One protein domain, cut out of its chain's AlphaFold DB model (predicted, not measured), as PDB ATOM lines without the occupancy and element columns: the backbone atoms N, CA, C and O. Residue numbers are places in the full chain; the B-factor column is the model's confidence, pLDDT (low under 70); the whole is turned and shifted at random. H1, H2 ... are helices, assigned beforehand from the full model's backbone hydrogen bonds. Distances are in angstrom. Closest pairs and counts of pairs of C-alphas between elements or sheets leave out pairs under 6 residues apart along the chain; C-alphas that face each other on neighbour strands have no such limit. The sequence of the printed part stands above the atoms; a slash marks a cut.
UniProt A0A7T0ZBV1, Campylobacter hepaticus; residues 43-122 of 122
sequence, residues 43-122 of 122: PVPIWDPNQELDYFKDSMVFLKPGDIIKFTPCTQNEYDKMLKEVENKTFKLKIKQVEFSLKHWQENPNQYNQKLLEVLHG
ATOM      1  N   PRO A  43     -41.961  32.201  44.483       97.00
ATOM      2  CA  PRO A  43     -41.626  33.601  44.748       97.00
ATOM      3  C   PRO A  43     -40.550  34.121  43.781       97.00
ATOM      4  O   PRO A  43     -40.316  35.322  43.700       97.00
ATOM      5  N   VAL A  44     -39.889  33.215  43.048       96.31
ATOM      6  CA  VAL A  44     -38.722  33.508  42.214       96.31
ATOM      7  C   VAL A  44     -39.154  33.880  40.790       96.31
ATOM      8  O   VAL A  44     -39.771  33.046  40.115       96.31
ATOM      9  N   PRO A  45     -38.830  35.089  40.299       97.44
ATOM     10  CA  PRO A  45     -39.116  35.477  38.924       97.44
ATOM     11  C   PRO A  45     -38.250  34.700  37.922       97.44
ATOM     12  O   PRO A  45     -37.087  34.403  38.170       97.44
ATOM     13  N   ILE A  46     -38.823  34.401  36.755       97.56
ATOM     14  CA  ILE A  46     -38.107  33.811  35.601       97.56
ATOM     15  C   ILE A  46     -38.029  34.765  34.400       97.56
ATOM     16  O   ILE A  46     -37.455  34.431  33.362       97.56
ATOM     17  N   TRP A  47     -38.628  35.943  34.549       97.75
ATOM     18  CA  TRP A  47     -38.566  37.050  33.613       97.75
ATOM     19  C   TRP A  47     -38.502  38.352  34.406       97.75
ATOM     20  O   TRP A  47     -39.307  38.542  35.321       97.75
ATOM     21  N   ASP A  48     -37.562  39.218  34.050       97.00
ATOM     22  CA  ASP A  48     -37.391  40.533  34.653       97.00
ATOM     23  C   ASP A  48     -36.812  41.522  33.623       97.00
ATOM     24  O   ASP A  48     -35.621  41.450  33.310       97.00
ATOM     25  N   PRO A  49     -37.622  42.451  33.080       96.44
ATOM     26  CA  PRO A  49     -37.163  43.423  32.089       96.44
ATOM     27  C   PRO A  49     -36.176  44.450  32.661       96.44
ATOM     28  O   PRO A  49     -35.446  45.067  31.892       96.44
ATOM     29  N   ASN A  50     -36.146  44.631  33.983       96.25
ATOM     30  CA  ASN A  50     -35.221  45.539  34.656       96.25
ATOM     31  C   ASN A  50     -33.930  44.829  35.098       96.25
ATOM     32  O   ASN A  50     -32.998  45.501  35.538       96.25
ATOM     33  N   GLN A  51     -33.872  43.495  34.970       96.44
ATOM     34  CA  GLN A  51     -32.719  42.650  35.303       96.44
ATOM     35  C   GLN A  51     -32.144  42.947  36.704       96.44
ATOM     36  O   GLN A  51     -30.935  43.096  36.881       96.44
ATOM     37  N   GLU A  52     -33.014  43.057  37.710       95.00
ATOM     38  CA  GLU A  52     -32.666  43.538  39.050       95.00
ATOM     39  C   GLU A  52     -31.954  42.491  39.914       95.00
ATOM     40  O   GLU A  52     -31.241  42.852  40.852       95.00
ATOM     41  N   LEU A  53     -32.147  41.200  39.622       96.75
ATOM     42  CA  LEU A  53     -31.454  40.101  40.299       96.75
ATOM     43  C   LEU A  53     -30.227  39.655  39.505       96.75
ATOM     44  O   LEU A  53     -30.247  39.583  38.278       96.75
ATOM     45  N   ASP A  54     -29.175  39.260  40.226       94.62
ATOM     46  CA  ASP A  54     -27.870  38.907  39.651       94.62
ATOM     47  C   ASP A  54     -27.943  37.873  38.514       94.62
ATOM     48  O   ASP A  54     -27.164  37.945  37.566       94.62
ATOM     49  N   TYR A  55     -28.874  36.917  38.588       96.00
ATOM     50  CA  TYR A  55     -29.012  35.848  37.592       96.00
ATOM     51  C   TYR A  55     -29.724  36.273  36.295       96.00
ATOM     52  O   TYR A  55     -29.813  35.469  35.373       96.00
ATOM     53  N   PHE A  56     -30.189  37.522  36.191       97.44
ATOM     54  CA  PHE A  56     -30.720  38.099  34.952       97.44
ATOM     55  C   PHE A  56     -29.695  38.926  34.170       97.44
ATOM     56  O   PHE A  56     -30.037  39.447  33.116       97.44
ATOM     57  N   LYS A  57     -28.444  39.075  34.631       92.31
ATOM     58  CA  LYS A  57     -27.450  39.977  34.004       92.31
ATOM     59  C   LYS A  57     -27.258  39.768  32.498       92.31
ATOM     60  O   LYS A  57     -27.081  40.742  31.775       92.31
ATOM     61  N   ASP A  58     -27.363  38.529  32.026       93.81
ATOM     62  CA  ASP A  58     -27.162  38.201  30.610       93.81
ATOM     63  C   ASP A  58     -28.437  38.334  29.757       93.81
ATOM     64  O   ASP A  58     -28.356  38.409  28.533       93.81
ATOM     65  N   SER A  59     -29.625  38.291  30.369       96.62
ATOM     66  CA  SER A  59     -30.914  38.267  29.666       96.62
ATOM     67  C   SER A  59     -32.069  38.499  30.636       96.62
ATOM     68  O   SER A  59     -32.130  37.866  31.687       96.62
ATOM     69  N   MET A  60     -33.057  39.304  30.230       97.25
ATOM     70  CA  MET A  60     -34.331  39.455  30.952       97.25
ATOM     71  C   MET A  60     -35.168  38.167  31.019       97.25
ATOM     72  O   MET A  60     -36.077  38.072  31.835       97.25
ATOM     73  N   VAL A  61     -34.907  37.176  30.158       97.31
ATOM     74  CA  VAL A  61     -35.495  35.827  30.233       97.31
ATOM     75  C   VAL A  61     -34.448  34.895  30.826       97.31
ATOM     76  O   VAL A  61     -33.406  34.682  30.206       97.31
ATOM     77  N   PHE A  62     -34.727  34.349  32.009       96.12
ATOM     78  CA  PHE A  62     -33.747  33.564  32.757       96.12
ATOM     79  C   PHE A  62     -33.462  32.200  32.114       96.12
ATOM     80  O   PHE A  62     -32.307  31.828  31.924       96.12
ATOM     81  N   LEU A  63     -34.520  31.458  31.777       95.62
ATOM     82  CA  LEU A  63     -34.417  30.082  31.290       95.62
ATOM     83  C   LEU A  63     -34.076  30.034  29.798       95.62
ATOM     84  O   LEU A  63     -34.699  30.718  28.983       95.62
ATOM     85  N   LYS A  64     -33.146  29.152  29.435       95.44
ATOM     86  CA  LYS A  64     -32.760  28.837  28.057       95.44
ATOM     87  C   LYS A  64     -33.295  27.455  27.656       95.44
ATOM     88  O   LYS A  64     -33.475  26.582  28.509       95.44
ATOM     89  N   PRO A  65     -33.560  27.206  26.360       95.75
ATOM     90  CA  PRO A  65     -33.866  25.859  25.889       95.75
ATOM     91  C   PRO A  65     -32.761  24.871  26.285       95.75
ATOM     92  O   PRO A  65     -31.590  25.114  26.010       95.75
ATOM     93  N   GLY A  66     -33.146  23.761  26.915       94.62
ATOM     94  CA  GLY A  66     -32.215  22.749  27.429       94.62
ATOM     95  C   GLY A  66     -31.936  22.843  28.932       94.62
ATOM     96  O   GLY A  66     -31.428  21.875  29.495       94.62
ATOM     97  N   ASP A  67     -32.325  23.937  29.595       96.75
ATOM     98  CA  ASP A  67     -32.199  24.045  31.050       96.75
ATOM     99  C   ASP A  67     -33.050  22.991  31.771       96.75
ATOM    100  O   ASP A  67     -34.184  22.683  31.391       96.75
ATOM    101  N   ILE A  68     -32.505  22.468  32.871       96.38
ATOM    102  CA  ILE A  68     -33.164  21.485  33.732       96.38
ATOM    103  C   ILE A  68     -33.633  22.190  35.004       96.38
ATOM    104  O   ILE A  68     -32.836  22.754  35.750       96.38
ATOM    105  N   ILE A  69     -34.937  22.123  35.280       96.06
ATOM    106  CA  ILE A  69     -35.559  22.793  36.427       96.06
ATOM    107  C   ILE A  69     -35.872  21.771  37.520       96.06
ATOM    108  O   ILE A  69     -36.560  20.776  37.282       96.06
ATOM    109  N   LYS A  70     -35.434  22.057  38.749       95.75
ATOM    110  CA  LYS A  70     -35.815  21.316  39.954       95.75
ATOM    111  C   LYS A  70     -36.599  22.229  40.893       95.75
ATOM    112  O   LYS A  70     -36.043  23.165  41.454       95.75
ATOM    113  N   PHE A  71     -37.883  21.932  41.089       95.69
ATOM    114  CA  PHE A  71     -38.683  22.588  42.121       95.69
ATOM    115  C   PHE A  71     -38.363  22.006  43.501       95.69
ATOM    116  O   PHE A  71     -38.285  20.784  43.662       95.69
ATOM    117  N   THR A  72     -38.233  22.889  44.487       94.62
ATOM    118  CA  THR A  72     -38.081  22.538  45.901       94.62
ATOM    119  C   THR A  72     -39.372  22.912  46.629       94.62
ATOM    120  O   THR A  72     -39.756  24.082  46.580       94.62
ATOM    121  N   PRO A  73     -40.071  21.955  47.270       96.00
ATOM    122  CA  PRO A  73     -41.208  22.270  48.127       96.00
ATOM    123  C   PRO A  73     -40.783  23.219  49.246       96.00
ATOM    124  O   PRO A  73     -39.693  23.072  49.794       96.00
ATOM    125  N   CYS A  74     -41.645  24.166  49.594       96.75
ATOM    126  CA  CYS A  74     -41.412  25.083  50.699       96.75
ATOM    127  C   CYS A  74     -42.706  25.307  51.481       96.75
ATOM    128  O   CYS A  74     -43.813  25.120  50.969       96.75
ATOM    129  N   THR A  75     -42.550  25.678  52.741       98.12
ATOM    130  CA  THR A  75     -43.617  26.155  53.616       98.12
ATOM    131  C   THR A  75     -43.970  27.609  53.296       98.12
ATOM    132  O   THR A  75     -43.201  28.321  52.649       98.12
ATOM    133  N   GLN A  76     -45.106  28.092  53.806       97.50
ATOM    134  CA  GLN A  76     -45.497  29.499  53.650       97.50
ATOM    135  C   GLN A  76     -44.440  30.464  54.217       97.50
ATOM    136  O   GLN A  76     -44.094  31.446  53.572       97.50
ATOM    137  N   ASN A  77     -43.860  30.154  55.381       98.44
ATOM    138  CA  ASN A  77     -42.840  31.003  56.003       98.44
ATOM    139  C   ASN A  77     -41.561  31.095  55.153       98.44
ATOM    140  O   ASN A  77     -40.958  32.162  55.048       98.44
ATOM    141  N   GLU A  78     -41.137  29.984  54.546       98.19
ATOM    142  CA  GLU A  78     -39.992  29.965  53.627       98.19
ATOM    143  C   GLU A  78     -40.300  30.733  52.341       98.19
ATOM    144  O   GLU A  78     -39.455  31.495  51.873       98.19
ATOM    145  N   TYR A  79     -41.515  30.581  51.804       98.19
ATOM    146  CA  TYR A  79     -41.994  31.353  50.660       98.19
ATOM    147  C   TYR A  79     -41.928  32.858  50.938       98.19
ATOM    148  O   TYR A  79     -41.313  33.595  50.169       98.19
ATOM    149  N   ASP A  80     -42.498  33.310  52.057       98.25
ATOM    150  CA  ASP A  80     -42.547  34.727  52.429       98.25
ATOM    151  C   ASP A  80     -41.147  35.300  52.668       98.25
ATOM    152  O   ASP A  80     -40.867  36.454  52.336       98.25
ATOM    153  N   LYS A  81     -40.237  34.489  53.219       98.44
ATOM    154  CA  LYS A  81     -38.828  34.862  53.366       98.44
ATOM    155  C   LYS A  81     -38.163  35.061  52.002       98.44
ATOM    156  O   LYS A  81     -37.564  36.110  51.780       98.44
ATOM    157  N   MET A  82     -38.289  34.094  51.092       98.19
ATOM    158  CA  MET A  82     -37.716  34.196  49.744       98.19
ATOM    159  C   MET A  82     -38.315  35.364  48.959       98.19
ATOM    160  O   MET A  82     -37.595  36.052  48.243       98.19
ATOM    161  N   LEU A  83     -39.614  35.629  49.120       97.88
ATOM    162  CA  LEU A  83     -40.276  36.768  48.493       97.88
ATOM    163  C   LEU A  83     -39.645  38.095  48.941       97.88
ATOM    164  O   LEU A  83     -39.301  38.917  48.097       97.88
ATOM    165  N   LYS A  84     -39.396  38.268  50.245       98.38
ATOM    166  CA  LYS A  84     -38.688  39.449  50.768       98.38
ATOM    167  C   LYS A  84     -37.258  39.554  50.241       98.38
ATOM    168  O   LYS A  84     -36.774  40.652  49.997       98.38
ATOM    169  N   GLU A  85     -36.551  38.438  50.085       98.25
ATOM    170  CA  GLU A  85     -35.203  38.432  49.495       98.25
ATOM    171  C   GLU A  85     -35.232  38.844  48.016       98.25
ATOM    172  O   GLU A  85     -34.349  39.569  47.560       98.25
ATOM    173  N   VAL A  86     -36.257  38.427  47.266       97.62
ATOM    174  CA  VAL A  86     -36.479  38.846  45.875       97.62
ATOM    175  C   VAL A  86     -36.768  40.345  45.806       97.62
ATOM    176  O   VAL A  86     -36.115  41.048  45.041       97.62
ATOM    177  N   GLU A  87     -37.678  40.854  46.642       96.81
ATOM    178  CA  GLU A  87     -38.026  42.283  46.714       96.81
ATOM    179  C   GLU A  87     -36.824  43.159  47.098       96.81
ATOM    180  O   GLU A  87     -36.631  44.241  46.545       96.81
ATOM    181  N   ASN A  88     -35.975  42.666  48.003       97.69
ATOM    182  CA  ASN A  88     -34.749  43.344  48.422       97.69
ATOM    183  C   ASN A  88     -33.561  43.108  47.479       97.69
ATOM    184  O   ASN A  88     -32.466  43.597  47.755       97.69
ATOM    185  N   LYS A  89     -33.751  42.366  46.381       97.12
ATOM    186  CA  LYS A  89     -32.715  42.053  45.383       97.12
ATOM    187  C   LYS A  89     -31.525  41.264  45.947       97.12
ATOM    188  O   LYS A  89     -30.422  41.311  45.411       97.12
ATOM    189  N   THR A  90     -31.735  40.528  47.036       96.88
ATOM    190  CA  THR A  90     -30.707  39.722  47.715       96.88
ATOM    191  C   THR A  90     -30.859  38.223  47.475       96.88
ATOM    192  O   THR A  90     -29.957  37.455  47.823       96.88
ATOM    193  N   PHE A  91     -31.969  37.788  46.870       97.06
ATOM    194  CA  PHE A  91     -32.217  36.379  46.585       97.06
ATOM    195  C   PHE A  91     -31.193  35.807  45.598       97.06
ATOM    196  O   PHE A  91     -30.982  36.338  44.505       97.06
ATOM    197  N   LYS A  92     -30.607  34.660  45.957       95.50
ATOM    198  CA  LYS A  92     -29.665  33.923  45.108       95.50
ATOM    199  C   LYS A  92     -30.260  32.588  44.701       95.50
ATOM    200  O   LYS A  92     -30.428  31.691  45.527       95.50
ATOM    201  N   LEU A  93     -30.529  32.442  43.408       95.25
ATOM    202  CA  LEU A  93     -30.974  31.174  42.853       95.25
ATOM    203  C   LEU A  93     -29.798  30.195  42.751       95.25
ATOM    204  O   LEU A  93     -28.697  30.552  42.332       95.25
ATOM    205  N   LYS A  94     -30.036  28.937  43.124       95.69
ATOM    206  CA  LYS A  94     -29.053  27.863  42.982       95.69
ATOM    207  C   LYS A  94     -28.995  27.411  41.522       95.69
ATOM    208  O   LYS A  94     -29.944  26.817  41.022       95.69
ATOM    209  N   ILE A  95     -27.871  27.686  40.866       96.44
ATOM    210  CA  ILE A  95     -27.636  27.405  39.446       96.44
ATOM    211  C   ILE A  95     -26.304  26.668  39.320       96.44
ATOM    212  O   ILE A  95     -25.311  27.064  39.932       96.44
ATOM    213  N   LYS A  96     -26.275  25.590  38.534       96.94
ATOM    214  CA  LYS A  96     -25.063  24.819  38.239       96.94
ATOM    215  C   LYS A  96     -25.036  24.494  36.753       96.94
ATOM    216  O   LYS A  96     -26.053  24.094  36.194       96.94
ATOM    217  N   GLN A  97     -23.876  24.677  36.135       95.81
ATOM    218  CA  GLN A  97     -23.657  24.281  34.748       95.81
ATOM    219  C   GLN A  97     -23.451  22.770  34.679       95.81
ATOM    220  O   GLN A  97     -22.730  22.199  35.498       95.81
ATOM    221  N   VAL A  98     -24.091  22.128  33.707       95.94
ATOM    222  CA  VAL A  98     -23.958  20.692  33.469       95.94
ATOM    223  C   VAL A  98     -24.106  20.400  31.984       95.94
ATOM    224  O   VAL A  98     -24.895  21.037  31.291       95.94
ATOM    225  N   GLU A  99     -23.356  19.417  31.497       95.38
ATOM    226  CA  GLU A  99     -23.535  18.881  30.154       95.38
ATOM    227  C   GLU A  99     -24.527  17.714  30.197       95.38
ATOM    228  O   GLU A  99     -24.329  16.734  30.926       95.38
ATOM    229  N   PHE A 100     -25.603  17.814  29.418       96.19
ATOM    230  CA  PHE A 100     -26.603  16.760  29.315       96.19
ATOM    231  C   PHE A 100     -26.276  15.796  28.167       96.19
ATOM    232  O   PHE A 100     -26.140  16.203  27.018       96.19
ATOM    233  N   SER A 101     -26.225  14.497  28.469       96.81
ATOM    234  CA  SER A 101     -26.055  13.423  27.485       96.81
ATOM    235  C   SER A 101     -27.314  12.571  27.427       96.81
ATOM    236  O   SER A 101     -27.592  11.794  28.343       96.81
ATOM    237  N   LEU A 102     -28.046  12.675  26.314       96.50
ATOM    238  CA  LEU A 102     -29.233  11.853  26.072       96.50
ATOM    239  C   LEU A 102     -28.895  10.357  26.093       96.50
ATOM    240  O   LEU A 102     -29.640   9.579  26.679       96.50
ATOM    241  N   LYS A 103     -27.754   9.970  25.508       98.12
ATOM    242  CA  LYS A 103     -27.302   8.574  25.460       98.12
ATOM    243  C   LYS A 103     -27.131   7.998  26.870       98.12
ATOM    244  O   LYS A 103     -27.743   6.988  27.195       98.12
ATOM    245  N   HIS A 104     -26.353   8.669  27.721       97.31
ATOM    246  CA  HIS A 104     -26.114   8.196  29.089       97.31
ATOM    247  C   HIS A 104     -27.385   8.243  29.946       97.31
ATOM    248  O   HIS A 104     -27.580   7.392  30.810       97.31
ATOM    249  N   TRP A 105     -28.269   9.215  29.701       97.44
ATOM    250  CA  TRP A 105     -29.567   9.254  30.367       97.44
ATOM    251  C   TRP A 105     -30.443   8.057  29.972       97.44
ATOM    252  O   TRP A 105     -31.061   7.459  30.844       97.44
ATOM    253  N   GLN A 106     -30.471   7.662  28.693       98.06
ATOM    254  CA  GLN A 106     -31.246   6.509  28.215       98.06
ATOM    255  C   GLN A 106     -30.733   5.167  28.759       98.06
ATOM    256  O   GLN A 106     -31.539   4.268  28.982       98.06
ATOM    257  N   GLU A 107     -29.424   5.034  28.992       98.06
ATOM    258  CA  GLU A 107     -28.816   3.823  29.564       98.06
ATOM    259  C   GLU A 107     -29.279   3.570  31.010       98.06
ATOM    260  O   GLU A 107     -29.609   2.437  31.361       98.06
ATOM    261  N   ASN A 108     -29.336   4.614  31.850       97.62
ATOM    262  CA  ASN A 108     -29.856   4.510  33.217       97.62
ATOM    263  C   ASN A 108     -30.402   5.857  33.744       97.62
ATOM    264  O   ASN A 108     -29.680   6.600  34.422       97.62
ATOM    265  N   PRO A 109     -31.694   6.167  33.511       97.06
ATOM    266  CA  PRO A 109     -32.278   7.458  33.884       97.06
ATOM    267  C   PRO A 109     -32.213   7.765  35.385       97.06
ATOM    268  O   PRO A 109     -32.021   8.914  35.783       97.06
ATOM    269  N   ASN A 110     -32.368   6.746  36.236       97.38
ATOM    270  CA  ASN A 110     -32.406   6.926  37.688       97.38
ATOM    271  C   ASN A 110     -31.038   7.345  38.232       97.38
ATOM    272  O   ASN A 110     -30.943   8.328  38.966       97.38
ATOM    273  N   GLN A 111     -29.979   6.640  37.825       97.38
ATOM    274  CA  GLN A 111     -28.609   6.974  38.211       97.38
ATOM    275  C   GLN A 111     -28.178   8.324  37.623       97.38
ATOM    276  O   GLN A 111     -27.543   9.127  38.306       97.38
ATOM    277  N   TYR A 112     -28.565   8.613  36.377       97.62
ATOM    278  CA  TYR A 112     -28.259   9.897  35.751       97.62
ATOM    279  C   TYR A 112     -28.909  11.064  36.509       97.62
ATOM    280  O   TYR A 112     -28.256  12.069  36.786       97.62
ATOM    281  N   ASN A 113     -30.172  10.917  36.923       95.88
ATOM    282  CA  ASN A 113     -30.862  11.919  37.735       95.88
ATOM    283  C   ASN A 113     -30.202  12.116  39.109       95.88
ATOM    284  O   ASN A 113     -30.122  13.250  39.575       95.88
ATOM    285  N   GLN A 114     -29.707  11.051  39.750       96.31
ATOM    286  CA  GLN A 114     -28.944  11.169  40.999       96.31
ATOM    287  C   GLN A 114     -27.668  11.990  40.795       96.31
ATOM    288  O   GLN A 114     -27.447  12.943  41.535       96.31
ATOM    289  N   LYS A 115     -26.909  11.721  39.726       95.94
ATOM    290  CA  LYS A 115     -25.719  12.506  39.367       95.94
ATOM    291  C   LYS A 115     -26.040  13.989  39.145       95.94
ATOM    292  O   LYS A 115     -25.306  14.858  39.602       95.94
ATOM    293  N   LEU A 116     -27.146  14.302  38.463       96.75
ATOM    294  CA  LEU A 116     -27.591  15.692  38.284       96.75
ATOM    295  C   LEU A 116     -27.918  16.368  39.625       96.75
ATOM    296  O   LEU A 116     -27.589  17.537  39.825       96.75
ATOM    297  N   LEU A 117     -28.542  15.641  40.556       95.88
ATOM    298  CA  LEU A 117     -28.826  16.150  41.899       95.88
ATOM    299  C   LEU A 117     -27.546  16.337  42.725       95.88
ATOM    300  O   LEU A 117     -27.437  17.337  43.427       95.88
ATOM    301  N   GLU A 118     -26.566  15.441  42.614       95.75
ATOM    302  CA  GLU A 118     -25.250  15.597  43.247       95.75
ATOM    303  C   GLU A 118     -24.548  16.868  42.758       95.75
ATOM    304  O   GLU A 118     -24.077  17.651  43.574       95.75
ATOM    305  N   VAL A 119     -24.568  17.148  41.451       95.88
ATOM    306  CA  VAL A 119     -24.034  18.405  40.895       95.88
ATOM    307  C   VAL A 119     -24.773  19.628  41.452       95.88
ATOM    308  O   VAL A 119     -24.149  20.648  41.754       95.88
ATOM    309  N   LEU A 120     -26.101  19.540  41.597       95.81
ATOM    310  CA  LEU A 120     -26.925  20.639  42.102       95.81
ATOM    311  C   LEU A 120     -26.678  20.923  43.593       95.81
ATOM    312  O   LEU A 120     -26.658  22.086  44.011       95.81
ATOM    313  N   HIS A 121     -26.530  19.877  44.406       93.44
ATOM    314  CA  HIS A 121     -26.507  19.974  45.867       93.44
ATOM    315  C   HIS A 121     -25.117  19.890  46.504       93.44
ATOM    316  O   HIS A 121     -24.994  20.339  47.644       93.44
ATOM    317  N   GLY A 122     -24.120  19.362  45.793       82.81
ATOM    318  CA  GLY A 122     -22.717  19.349  46.203       82.81
ATOM    319  C   GLY A 122     -21.925  20.595  45.823       82.81
ATOM    320  O   GLY A 122     -22.499  21.621  45.358       82.81
TER     321      GLY A 122
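What this domain is: This is residues 43 to 122 of the 122 residues of a protein of Campylobacter hepaticus (UniProt A0A7T0ZBV1). What shape is this? It has little regular structure: H2 and H3 make a corner at one end, H1 lies toward the other, and loop residues 88 to 101 run between. What is printed? There are 80 residues with three named helices, H1, H2, H3 in order, and no named strand; the class is all helix, with 31 residues in named elements. The whole is loose, radius of gyration of the C-alphas 15.1 A, spans 44 by 30 by 17 A.

How they stand to each other: What touches? H3, residues 109 to 121, and H2, residues 102 to 107, only just touch, only at the corner, with 3 pairs of C-alphas within 8 A; the closest, of Trp 105 and Tyr 112, are 5.6 A apart. They run opposite ways at a steep tilt of 59 degrees. What is apart? H1, residues 76 to 87, is apart from both. In all three helices every O i to N i+4 pair is within hydrogen-bond range.

Where its parts are: Where is H3? It measures 18.3 A, ending at C-alpha 121, (-26.507, 19.974, 45.867). And the others? H1 measures 16.4 A from C-alpha 76, (-45.497, 29.499, 53.650); H2 is 8.8 A.

The domain as a whole: How large is it? The farthest C-alphas, of Asn 88 and Glu 107, are 44.2 A apart. Any cut or doubt? The printed part has no cut, the link H1 to H2 is long, and no printed residue is under 70 in pLDDT.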